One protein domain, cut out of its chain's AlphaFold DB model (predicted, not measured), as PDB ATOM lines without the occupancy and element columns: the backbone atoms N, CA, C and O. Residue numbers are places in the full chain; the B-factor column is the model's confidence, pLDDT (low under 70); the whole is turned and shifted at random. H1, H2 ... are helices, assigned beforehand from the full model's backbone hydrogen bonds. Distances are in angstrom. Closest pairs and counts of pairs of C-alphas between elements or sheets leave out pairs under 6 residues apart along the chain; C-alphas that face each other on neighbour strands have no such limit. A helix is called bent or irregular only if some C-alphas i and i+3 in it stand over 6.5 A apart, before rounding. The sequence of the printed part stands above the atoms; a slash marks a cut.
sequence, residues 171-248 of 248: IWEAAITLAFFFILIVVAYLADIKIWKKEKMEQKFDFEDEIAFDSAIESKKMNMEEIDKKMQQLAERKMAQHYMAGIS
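This is residues 171 to 248 of the 248 residues of the protein "Na_Ca_ex domain-containing protein" of Dracunculus medinensis (UniProt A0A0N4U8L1). One long, straight helix, H1, makes the whole length of the domain, and after a tight turn a shorter helix, H2, folds back beside its later part, giving a lopsided J with an open gap between the two arms. Residues 171 to 205 of H1 stand free, with no C-alpha 8 or more residues away along the chain within 10 A, and the earlier part of this stretch sticks out past the end of H2. The printed part has 78 residues, with two named helices in the order H1, H2 and no named strand; the class is all helix. It is extended, with a radius of gyration of the C-alphas of 21.7 A and spans of 74 by 22 by 8 A.

H1 is residues 171 to 218, 71.1 A from its first C-alpha at (40.047, -18.188, -70.015) to its last at (3.164, 19.620, -22.448). Residues 219 to 223 form the link. H2 is residues 224 to 245, 31.3 A long, and its last C-alpha is at (15.888, -7.642, -37.044). From first to last C-alpha, x falls while y and z rise in H1; in H2 x rises while y and z fall.

H1 and H2 are near each other, with 6 pairs of C-alphas within 10 A, and their closest C-alphas are 8.3 A apart. Residues 207 to 212 of H1 stand free too, as do residues 235 to 248, of which 235 to 245 belong to H2. Neither helix is bent. Every O i to N i+4 pair in H2 is within hydrogen-bond range, and 43 of 44 are in H1.

The C-alphas of Ile 171 and Lys 220, the two farthest apart, are separated by 73.8 A. The printed part has no cut and ends at Ser 248, the chain's last residue. The link from H1 to H2 is tight. The mean pLDDT of the printed part is 85.0; residue 242 and residues 244 to 248 are under 70.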
ATOM      1  N   ILE A 171      39.709 -19.586 -70.333       85.85
ATOM      2  CA  ILE A 171      40.047 -18.188 -70.015       85.85
ATOM      3  C   ILE A 171      38.782 -17.314 -69.954       85.85
ATOM      4  O   ILE A 171      38.697 -16.406 -69.125       85.85
ATOM      5  N   TRP A 172      37.784 -17.585 -70.804       86.39
ATOM      6  CA  TRP A 172      36.527 -16.837 -70.798       86.39
ATOM      7  C   TRP A 172      35.668 -17.150 -69.565       86.39
ATOM      8  O   TRP A 172      35.036 -16.238 -69.037       86.39
ATOM      9  N   GLU A 173      35.685 -18.384 -69.053       83.91
ATOM     10  CA  GLU A 173      34.973 -18.758 -67.823       83.91
ATOM     11  C   GLU A 173      35.577 -18.047 -66.613       83.91
ATOM     12  O   GLU A 173      34.856 -17.477 -65.791       83.91
ATOM     13  N   ALA A 174      36.912 -18.006 -66.541       84.80
ATOM     14  CA  ALA A 174      37.626 -17.243 -65.524       84.80
ATOM     15  C   ALA A 174      37.289 -15.742 -65.609       84.80
ATOM     16  O   ALA A 174      37.044 -15.107 -64.582       84.80
ATOM     17  N   ALA A 175      37.209 -15.180 -66.819       89.81
ATOM     18  CA  ALA A 175      36.844 -13.779 -67.030       89.81
ATOM     19  C   ALA A 175      35.393 -13.476 -66.614       89.81
ATOM     20  O   ALA A 175      35.144 -12.465 -65.959       89.81
ATOM     21  N   ILE A 176      34.441 -14.355 -66.941       88.76
ATOM     22  CA  ILE A 176      33.042 -14.223 -66.508       88.76
ATOM     23  C   ILE A 176      32.931 -14.347 -64.986       88.76
ATOM     24  O   ILE A 176      32.246 -13.544 -64.358       88.76
ATOM     25  N   THR A 177      33.641 -15.295 -64.377       86.86
ATOM     26  CA  THR A 177      33.671 -15.463 -62.914       86.86
ATOM     27  C   THR A 177      34.230 -14.216 -62.226       86.86
ATOM     28  O   THR A 177      33.659 -13.727 -61.249       86.86
ATOM     29  N   LEU A 178      35.299 -13.636 -62.778       88.89
ATOM     30  CA  LEU A 178      35.857 -12.371 -62.305       88.89
ATOM     31  C   LEU A 178      34.886 -11.193 -62.509       88.89
ATOM     32  O   LEU A 178      34.799 -10.313 -61.657       88.89
ATOM     33  N   ALA A 179      34.114 -11.169 -63.598       91.63
ATOM     34  CA  ALA A 179      33.077 -10.159 -63.804       91.63
ATOM     35  C   ALA A 179      31.929 -10.301 -62.787       91.63
ATOM     36  O   ALA A 179      31.471  -9.300 -62.229       91.63
ATOM     37  N   PHE A 180      31.504 -11.533 -62.485       89.73
ATOM     38  CA  PHE A 180      30.498 -11.806 -61.459       89.73
ATOM     39  C   PHE A 180      30.932 -11.335 -60.075       89.73
ATOM     40  O   PHE A 180      30.097 -10.817 -59.337       89.73
ATOM     41  N   PHE A 181      32.223 -11.423 -59.745       89.33
ATOM     42  CA  PHE A 181      32.752 -10.848 -58.510       89.33
ATOM     43  C   PHE A 181      32.412  -9.352 -58.392       89.33
ATOM     44  O   PHE A 181      31.816  -8.941 -57.400       89.33
ATOM     45  N   PHE A 182      32.668  -8.538 -59.423       91.98
ATOM     46  CA  PHE A 182      32.312  -7.112 -59.394       91.98
ATOM     47  C   PHE A 182      30.799  -6.858 -59.372       91.98
ATOM     48  O   PHE A 182      30.340  -5.942 -58.687       91.98
ATOM     49  N   ILE A 183      30.010  -7.675 -60.074       91.53
ATOM     50  CA  ILE A 183      28.543  -7.581 -60.041       91.53
ATOM     51  C   ILE A 183      28.025  -7.827 -58.617       91.53
ATOM     52  O   ILE A 183      27.211  -7.048 -58.121       91.53
ATOM     53  N   LEU A 184      28.532  -8.854 -57.930       90.20
ATOM     54  CA  LEU A 184      28.158  -9.166 -56.548       90.20
ATOM     55  C   LEU A 184      28.531  -8.039 -55.580       90.20
ATOM     56  O   LEU A 184      27.753  -7.740 -54.677       90.20
ATOM     57  N   ILE A 185      29.656  -7.355 -55.800       91.57
ATOM     58  CA  ILE A 185      30.044  -6.176 -55.010       91.57
ATOM     59  C   ILE A 185      29.018  -5.054 -55.147       91.57
ATOM     60  O   ILE A 185      28.604  -4.463 -54.149       91.57
ATOM     61  N   VAL A 186      28.586  -4.761 -56.376       91.66
ATOM     62  CA  VAL A 186      27.574  -3.726 -56.625       91.66
ATOM     63  C   VAL A 186      26.240  -4.121 -55.996       91.66
ATOM     64  O   VAL A 186      25.603  -3.290 -55.353       91.66
ATOM     65  N   VAL A 187      25.827  -5.384 -56.126       90.12
ATOM     66  CA  VAL A 187      24.598  -5.888 -55.493       90.12
ATOM     67  C   VAL A 187      24.674  -5.768 -53.969       90.12
ATOM     68  O   VAL A 187      23.731  -5.260 -53.363       90.12
ATOM     69  N   ALA A 188      25.798  -6.148 -53.356       88.77
ATOM     70  CA  ALA A 188      26.018  -6.021 -51.917       88.77
ATOM     71  C   ALA A 188      25.975  -4.554 -51.458       88.77
ATOM     72  O   ALA A 188      25.297  -4.228 -50.489       88.77
ATOM     73  N   TYR A 189      26.613  -3.648 -52.201       90.43
ATOM     74  CA  TYR A 189      26.571  -2.211 -51.925       90.43
ATOM     75  C   TYR A 189      25.152  -1.629 -52.018       90.43
ATOM     76  O   TYR A 189      24.732  -0.836 -51.174       90.43
ATOM     77  N   LEU A 190      24.384  -2.029 -53.037       90.20
ATOM     78  CA  LEU A 190      22.995  -1.597 -53.194       90.20
ATOM     79  C   LEU A 190      22.093  -2.156 -52.087       90.20
ATOM     80  O   LEU A 190      21.172  -1.458 -51.665       90.20
ATOM     81  N   ALA A 191      22.332  -3.387 -51.630       86.73
ATOM     82  CA  ALA A 191      21.617  -3.974 -50.500       86.73
ATOM     83  C   ALA A 191      21.903  -3.199 -49.204       86.73
ATOM     84  O   ALA A 191      20.965  -2.789 -48.523       86.73
ATOM     85  N   ASP A 192      23.173  -2.901 -48.938       87.76
ATOM     86  CA  ASP A 192      23.615  -2.155 -47.758       87.76
ATOM     87  C   ASP A 192      23.010  -0.740 -47.699       87.76
ATOM     88  O   ASP A 192      22.409  -0.349 -46.700       87.76
ATOM     89  N   ILE A 193      23.029   0.008 -48.812       85.53
ATOM     90  CA  ILE A 193      22.408   1.344 -48.866       85.53
ATOM     91  C   ILE A 193      20.898   1.292 -48.641       85.53
ATOM     92  O   ILE A 193      20.335   2.226 -48.067       85.53
ATOM     93  N   LYS A 194      20.212   0.259 -49.143       84.68
ATOM     94  CA  LYS A 194      18.763   0.121 -48.942       84.68
ATOM     95  C   LYS A 194      18.440  -0.096 -47.468       84.68
ATOM     96  O   LYS A 194      17.516   0.546 -46.973       84.68
ATOM     97  N   ILE A 195      19.210  -0.950 -46.793       82.31
ATOM     98  CA  ILE A 195      19.073  -1.213 -45.357       82.31
ATOM     99  C   ILE A 195      19.359   0.069 -44.571       82.31
ATOM    100  O   ILE A 195      18.494   0.522 -43.829       82.31
ATOM    101  N   TRP A 196      20.474   0.748 -44.854       80.56
ATOM    102  CA  TRP A 196      20.810   2.011 -44.191       80.56
ATOM    103  C   TRP A 196      19.712   3.066 -44.397       80.56
ATOM    104  O   TRP A 196      19.246   3.705 -43.453       80.56
ATOM    105  N   LYS A 197      19.231   3.266 -45.630       82.17
ATOM    106  CA  LYS A 197      18.152   4.234 -45.888       82.17
ATOM    107  C   LYS A 197      16.885   3.911 -45.101       82.17
ATOM    108  O   LYS A 197      16.228   4.845 -44.651       82.17
ATOM    109  N   LYS A 198      16.552   2.629 -44.938       81.30
ATOM    110  CA  LYS A 198      15.412   2.189 -44.130       81.30
ATOM    111  C   LYS A 198      15.617   2.552 -42.656       81.30
ATOM    112  O   LYS A 198      14.766   3.238 -42.105       81.30
ATOM    113  N   GLU A 199      16.762   2.208 -42.072       80.79
ATOM    114  CA  GLU A 199      17.087   2.520 -40.670       80.79
ATOM    115  C   GLU A 199      17.070   4.029 -40.394       80.79
ATOM    116  O   GLU A 199      16.504   4.481 -39.404       80.79
ATOM    117  N   LYS A 200      17.621   4.842 -41.307       81.77
ATOM    118  CA  LYS A 200      17.583   6.309 -41.182       81.77
ATOM    119  C   LYS A 200      16.165   6.875 -41.233       81.77
ATOM    120  O   LYS A 200      15.884   7.862 -40.559       81.77
ATOM    121  N   MET A 201      15.291   6.299 -42.056       82.62
ATOM    122  CA  MET A 201      13.887   6.707 -42.126       82.62
ATOM    123  C   MET A 201      13.128   6.302 -40.859       82.62
ATOM    124  O   MET A 201      12.362   7.114 -40.353       82.62
ATOM    125  N   GLU A 202      13.371   5.097 -40.337       81.62
ATOM    126  CA  GLU A 202      12.786   4.613 -39.078       81.62
ATOM    127  C   GLU A 202      13.234   5.480 -37.897       81.62
ATOM    128  O   GLU A 202      12.391   6.001 -37.178       81.62
ATOM    129  N   GLN A 203      14.532   5.772 -37.782       84.72
ATOM    130  CA  GLN A 203      15.060   6.662 -36.746       84.72
ATOM    131  C   GLN A 203      14.462   8.073 -36.826       84.72
ATOM    132  O   GLN A 203      14.162   8.687 -35.805       84.72
ATOM    133  N   LYS A 204      14.294   8.610 -38.042       86.70
ATOM    134  CA  LYS A 204      13.679   9.927 -38.234       86.70
ATOM    135  C   LYS A 204      12.206   9.921 -37.823       86.70
ATOM    136  O   LYS A 204      11.758  10.877 -37.200       86.70
ATOM    137  N   PHE A 205      11.477   8.863 -38.169       86.91
ATOM    138  CA  PHE A 205      10.078   8.698 -37.795       86.91
ATOM    139  C   PHE A 205       9.915   8.553 -36.275       86.91
ATOM    140  O   PHE A 205       9.096   9.257 -35.699       86.91
ATOM    141  N   ASP A 206      10.744   7.732 -35.621       85.69
ATOM    142  CA  ASP A 206      10.738   7.567 -34.162       85.69
ATOM    143  C   ASP A 206      11.022   8.894 -33.435       85.69
ATOM    144  O   ASP A 206      10.373   9.207 -32.441       85.69
ATOM    145  N   PHE A 207      11.943   9.710 -33.961       87.86
ATOM    146  CA  PHE A 207      12.246  11.038 -33.417       87.86
ATOM    147  C   PHE A 207      11.101  12.047 -33.620       87.86
ATOM    148  O   PHE A 207      10.773  12.809 -32.710       87.86
ATOM    149  N   GLU A 208      10.466  12.060 -34.800       88.81
ATOM    150  CA  GLU A 208       9.282  12.893 -35.063       88.81
ATOM    151  C   GLU A 208       8.097  12.487 -34.160       88.81
ATOM    152  O   GLU A 208       7.403  13.361 -33.630       88.81
ATOM    153  N   ASP A 209       7.900  11.185 -33.922       88.29
ATOM    154  CA  ASP A 209       6.882  10.646 -33.012       88.29
ATOM    155  C   ASP A 209       7.155  11.004 -31.536       88.29
ATOM    156  O   ASP A 209       6.204  11.293 -30.802       88.29
ATOM    157  N   GLU A 210       8.422  11.016 -31.100       88.25
ATOM    158  CA  GLU A 210       8.847  11.413 -29.746       88.25
ATOM    159  C   GLU A 210       8.587  12.907 -29.489       88.25
ATOM    160  O   GLU A 210       7.917  13.257 -28.517       88.25
ATOM    161  N   ILE A 211       8.963  13.793 -30.421       92.35
ATOM    162  CA  ILE A 211       8.662  15.237 -30.323       92.35
ATOM    163  C   ILE A 211       7.146  15.498 -30.318       92.35
ATOM    164  O   ILE A 211       6.632  16.323 -29.550       92.35
ATOM    165  N   ALA A 212       6.397  14.811 -31.186       89.14
ATOM    166  CA  ALA A 212       4.942  14.934 -31.229       89.14
ATOM    167  C   ALA A 212       4.283  14.432 -29.930       89.14
ATOM    168  O   ALA A 212       3.246  14.953 -29.517       89.14
ATOM    169  N   PHE A 213       4.874  13.430 -29.278       89.62
ATOM    170  CA  PHE A 213       4.419  12.926 -27.988       89.62
ATOM    171  C   PHE A 213       4.707  13.910 -26.846       89.62
ATOM    172  O   PHE A 213       3.775  14.260 -26.120       89.62
ATOM    173  N   ASP A 214       5.930  14.433 -26.743       90.75
ATOM    174  CA  ASP A 214       6.317  15.398 -25.703       90.75
ATOM    175  C   ASP A 214       5.494  16.690 -25.783       90.75
ATOM    176  O   ASP A 214       4.949  17.162 -24.782       90.75
ATOM    177  N   SER A 215       5.293  17.222 -26.993       91.97
ATOM    178  CA  SER A 215       4.438  18.400 -27.208       91.97
ATOM    179  C   SER A 215       2.957  18.147 -26.869       91.97
ATOM    180  O   SER A 215       2.244  19.055 -26.421       91.97
ATOM    181  N   ALA A 216       2.458  16.917 -27.035       90.09
ATOM    182  CA  ALA A 216       1.106  16.537 -26.620       90.09
ATOM    183  C   ALA A 216       0.966  16.444 -25.088       90.09
ATOM    184  O   ALA A 216      -0.076  16.837 -24.551       90.09
ATOM    185  N   ILE A 217       2.007  15.980 -24.388       90.27
ATOM    186  CA  ILE A 217       2.069  15.952 -22.918       90.27
ATOM    187  C   ILE A 217       2.140  17.376 -22.357       90.27
ATOM    188  O   ILE A 217       1.359  17.721 -21.470       90.27
ATOM    189  N   GLU A 218       3.014  18.230 -22.900       91.57
ATOM    190  CA  GLU A 218       3.164  19.620 -22.448       91.57
ATOM    191  C   GLU A 218       1.871  20.424 -22.645       91.57
ATOM    192  O   GLU A 218       1.440  21.168 -21.761       91.57
ATOM    193  N   SER A 219       1.174  20.203 -23.764       91.56
ATOM    194  CA  SER A 219      -0.141  20.805 -24.011       91.56
ATOM    195  C   SER A 219      -1.297  20.162 -23.223       91.56
ATOM    196  O   SER A 219      -2.443  20.576 -23.408       91.56
ATOM    197  N   LYS A 220      -1.027  19.175 -22.348       89.72
ATOM    198  CA  LYS A 220      -2.021  18.390 -21.584       89.72
ATOM    199  C   LYS A 220      -3.148  17.817 -22.454       89.72
ATOM    200  O   LYS A 220      -4.275  17.660 -21.992       89.72
ATOM    201  N   LYS A 221      -2.859  17.524 -23.726       88.90
ATOM    202  CA  LYS A 221      -3.833  16.934 -24.657       88.90
ATOM    203  C   LYS A 221      -4.048  15.443 -24.421       88.90
ATOM    204  O   LYS A 221      -5.020  14.907 -24.936       88.90
ATOM    205  N   MET A 222      -3.138  14.797 -23.695       88.15
ATOM    206  CA  MET A 222      -3.139  13.360 -23.451       88.15
ATOM    207  C   MET A 222      -3.338  13.076 -21.961       88.15
ATOM    208  O   MET A 222      -2.665  13.674 -21.116       88.15
ATOM    209  N   ASN A 223      -4.253  12.164 -21.638       91.97
ATOM    210  CA  ASN A 223      -4.483  11.727 -20.259       91.97
ATOM    211  C   ASN A 223      -3.502  10.609 -19.870       91.97
ATOM    212  O   ASN A 223      -2.962   9.920 -20.734       91.97
ATOM    213  N   MET A 224      -3.321  10.367 -18.567       90.46
ATOM    214  CA  MET A 224      -2.374   9.353 -18.068       90.46
ATOM    215  C   MET A 224      -2.608   7.950 -18.668       90.46
ATOM    216  O   MET A 224      -1.658   7.277 -19.044       90.46
ATOM    217  N   GLU A 225      -3.867   7.537 -18.855       92.49
ATOM    218  CA  GLU A 225      -4.204   6.236 -19.461       92.49
ATOM    219  C   GLU A 225      -3.786   6.130 -20.943       92.49
ATOM    220  O   GLU A 225      -3.416   5.061 -21.426       92.49
ATOM    221  N   GLU A 226      -3.844   7.234 -21.692       91.18
ATOM    222  CA  GLU A 226      -3.426   7.269 -23.099       91.18
ATOM    223  C   GLU A 226      -1.900   7.233 -23.231       91.18
ATOM    224  O   GLU A 226      -1.378   6.559 -24.123       91.18
ATOM    225  N   ILE A 227      -1.197   7.900 -22.311       90.84
ATOM    226  CA  ILE A 227       0.264   7.843 -22.178       90.84
ATOM    227  C   ILE A 227       0.699   6.392 -21.936       90.84
ATOM    228  O   ILE A 227       1.517   5.872 -22.696       90.84
ATOM    229  N   ASP A 228       0.093   5.709 -20.959       92.98
ATOM    230  CA  ASP A 228       0.412   4.312 -20.634       92.98
ATOM    231  C   ASP A 228       0.177   3.374 -21.834       92.98
ATOM    232  O   ASP A 228       1.036   2.552 -22.170       92.98
ATOM    233  N   LYS A 229      -0.944   3.538 -22.555       94.11
ATOM    234  CA  LYS A 229      -1.242   2.752 -23.768       94.11
ATOM    235  C   LYS A 229      -0.220   2.981 -24.879       94.11
ATOM    236  O   LYS A 229       0.219   2.018 -25.511       94.11
ATOM    237  N   LYS A 230       0.165   4.234 -25.141       91.16
ATOM    238  CA  LYS A 230       1.125   4.557 -26.208       91.16
ATOM    239  C   LYS A 230       2.531   4.053 -25.865       91.16
ATOM    240  O   LYS A 230       3.209   3.523 -26.744       91.16
ATOM    241  N   MET A 231       2.927   4.116 -24.592       90.92
ATOM    242  CA  MET A 231       4.176   3.526 -24.097       90.92
ATOM    243  C   MET A 231       4.197   2.002 -24.261       90.92
ATOM    244  O   MET A 231       5.197   1.453 -24.727       90.92
ATOM    245  N   GLN A 232       3.089   1.314 -23.961       92.78
ATOM    246  CA  GLN A 232       2.978  -0.129 -24.183       92.78
ATOM    247  C   GLN A 232       3.071  -0.486 -25.676       92.78
ATOM    248  O   GLN A 232       3.825  -1.384 -26.046       92.78
ATOM    249  N   GLN A 233       2.389   0.258 -26.554       90.57
ATOM    250  CA  GLN A 233       2.490   0.061 -28.006       90.57
ATOM    251  C   GLN A 233       3.909   0.302 -28.537       90.57
ATOM    252  O   GLN A 233       4.372  -0.429 -29.412       90.57
ATOM    253  N   LEU A 234       4.617   1.309 -28.019       87.85
ATOM    254  CA  LEU A 234       6.006   1.573 -28.392       87.85
ATOM    255  C   LEU A 234       6.931   0.433 -27.937       87.85
ATOM    256  O   LEU A 234       7.798   0.007 -28.701       87.85
ATOM    257  N   ALA A 235       6.720  -0.100 -26.729       88.39
ATOM    258  CA  ALA A 235       7.452  -1.262 -26.231       88.39
ATOM    259  C   ALA A 235       7.191  -2.515 -27.089       88.39
ATOM    260  O   ALA A 235       8.135  -3.211 -27.464       88.39
ATOM    261  N   GLU A 236       5.935  -2.764 -27.471       90.92
ATOM    262  CA  GLU A 236       5.548  -3.859 -28.369       90.92
ATOM    263  C   GLU A 236       6.170  -3.706 -29.766       90.92
ATOM    264  O   GLU A 236       6.700  -4.675 -30.312       90.92
ATOM    265  N   ARG A 237       6.185  -2.490 -30.330       85.39
ATOM    266  CA  ARG A 237       6.847  -2.202 -31.615       85.39
ATOM    267  C   ARG A 237       8.352  -2.452 -31.554       85.39
ATOM    268  O   ARG A 237       8.870  -3.112 -32.450       85.39
ATOM    269  N   LYS A 238       9.044  -1.998 -30.501       84.01
ATOM    270  CA  LYS A 238      10.492  -2.229 -30.323       84.01
ATOM    271  C   LYS A 238      10.818  -3.713 -30.141       84.01
ATOM    272  O   LYS A 238      11.777  -4.210 -30.725       84.01
ATOM    273  N   MET A 239       9.990  -4.444 -29.392       83.55
ATOM    274  CA  MET A 239      10.096  -5.905 -29.268       83.55
ATOM    275  C   MET A 239       9.898  -6.598 -30.622       83.55
ATOM    276  O   MET A 239      10.686  -7.471 -30.987       83.55
ATOM    277  N   ALA A 240       8.895  -6.182 -31.402       81.62
ATOM    278  CA  ALA A 240       8.656  -6.711 -32.740       81.62
ATOM    279  C   ALA A 240       9.801  -6.371 -33.706       81.62
ATOM    280  O   ALA A 240      10.206  -7.235 -34.476       81.62
ATOM    281  N   GLN A 241      10.366  -5.164 -33.648       75.72
ATOM    282  CA  GLN A 241      11.537  -4.780 -34.440       75.72
ATOM    283  C   GLN A 241      12.765  -5.611 -34.075       75.72
ATOM    284  O   GLN A 241      13.408  -6.122 -34.981       75.72
ATOM    285  N   HIS A 242      13.068  -5.827 -32.790       67.63
ATOM    286  CA  HIS A 242      14.168  -6.709 -32.380       67.63
ATOM    287  C   HIS A 242      13.956  -8.152 -32.835       67.63
ATOM    288  O   HIS A 242      14.894  -8.797 -33.303       67.63
ATOM    289  N   TYR A 243      12.718  -8.639 -32.758       70.09
ATOM    290  CA  TYR A 243      12.367  -9.948 -33.286       70.09
ATOM    291  C   TYR A 243      12.561  -9.998 -34.810       70.09
ATOM    292  O   TYR A 243      13.185 -10.923 -35.314       70.09
ATOM    293  N   MET A 244      12.113  -8.977 -35.546       61.34
ATOM    294  CA  MET A 244      12.225  -8.891 -37.008       61.34
ATOM    295  C   MET A 244      13.654  -8.613 -37.507       61.34
ATOM    296  O   MET A 244      14.013  -9.078 -38.584       61.34
ATOM    297  N   ALA A 245      14.479  -7.898 -36.744       57.78
ATOM    298  CA  ALA A 245      15.888  -7.642 -37.044       57.78
ATOM    299  C   ALA A 245      16.758  -8.873 -36.762       57.78
ATOM    300  O   ALA A 245      17.702  -9.126 -37.495       57.78
ATOM    301  N   GLY A 246      16.395  -9.697 -35.772       45.03
ATOM    302  CA  GLY A 246      16.957 -11.046 -35.625       45.03
ATOM    303  C   GLY A 246      16.493 -12.035 -36.708       45.03
ATOM    304  O   GLY A 246      16.965 -13.170 -36.741       45.03
ATOM    305  N   ILE A 247      15.553 -11.628 -37.570       42.60
ATOM    306  CA  ILE A 247      14.941 -12.434 -38.638       42.60
ATOM    307  C   ILE A 247      15.412 -12.021 -40.046       42.60
ATOM    308  O   ILE A 247      15.261 -12.831 -40.968       42.60
ATOM    309  N   SER A 248      15.926 -10.798 -40.232       39.03
ATOM    310  CA  SER A 248      16.396 -10.286 -41.530       39.03
ATOM    311  C   SER A 248      17.872 -10.564 -41.759       39.03
ATOM    312  O   SER A 248      18.198 -10.740 -42.954       39.03
TER     313      SER A 248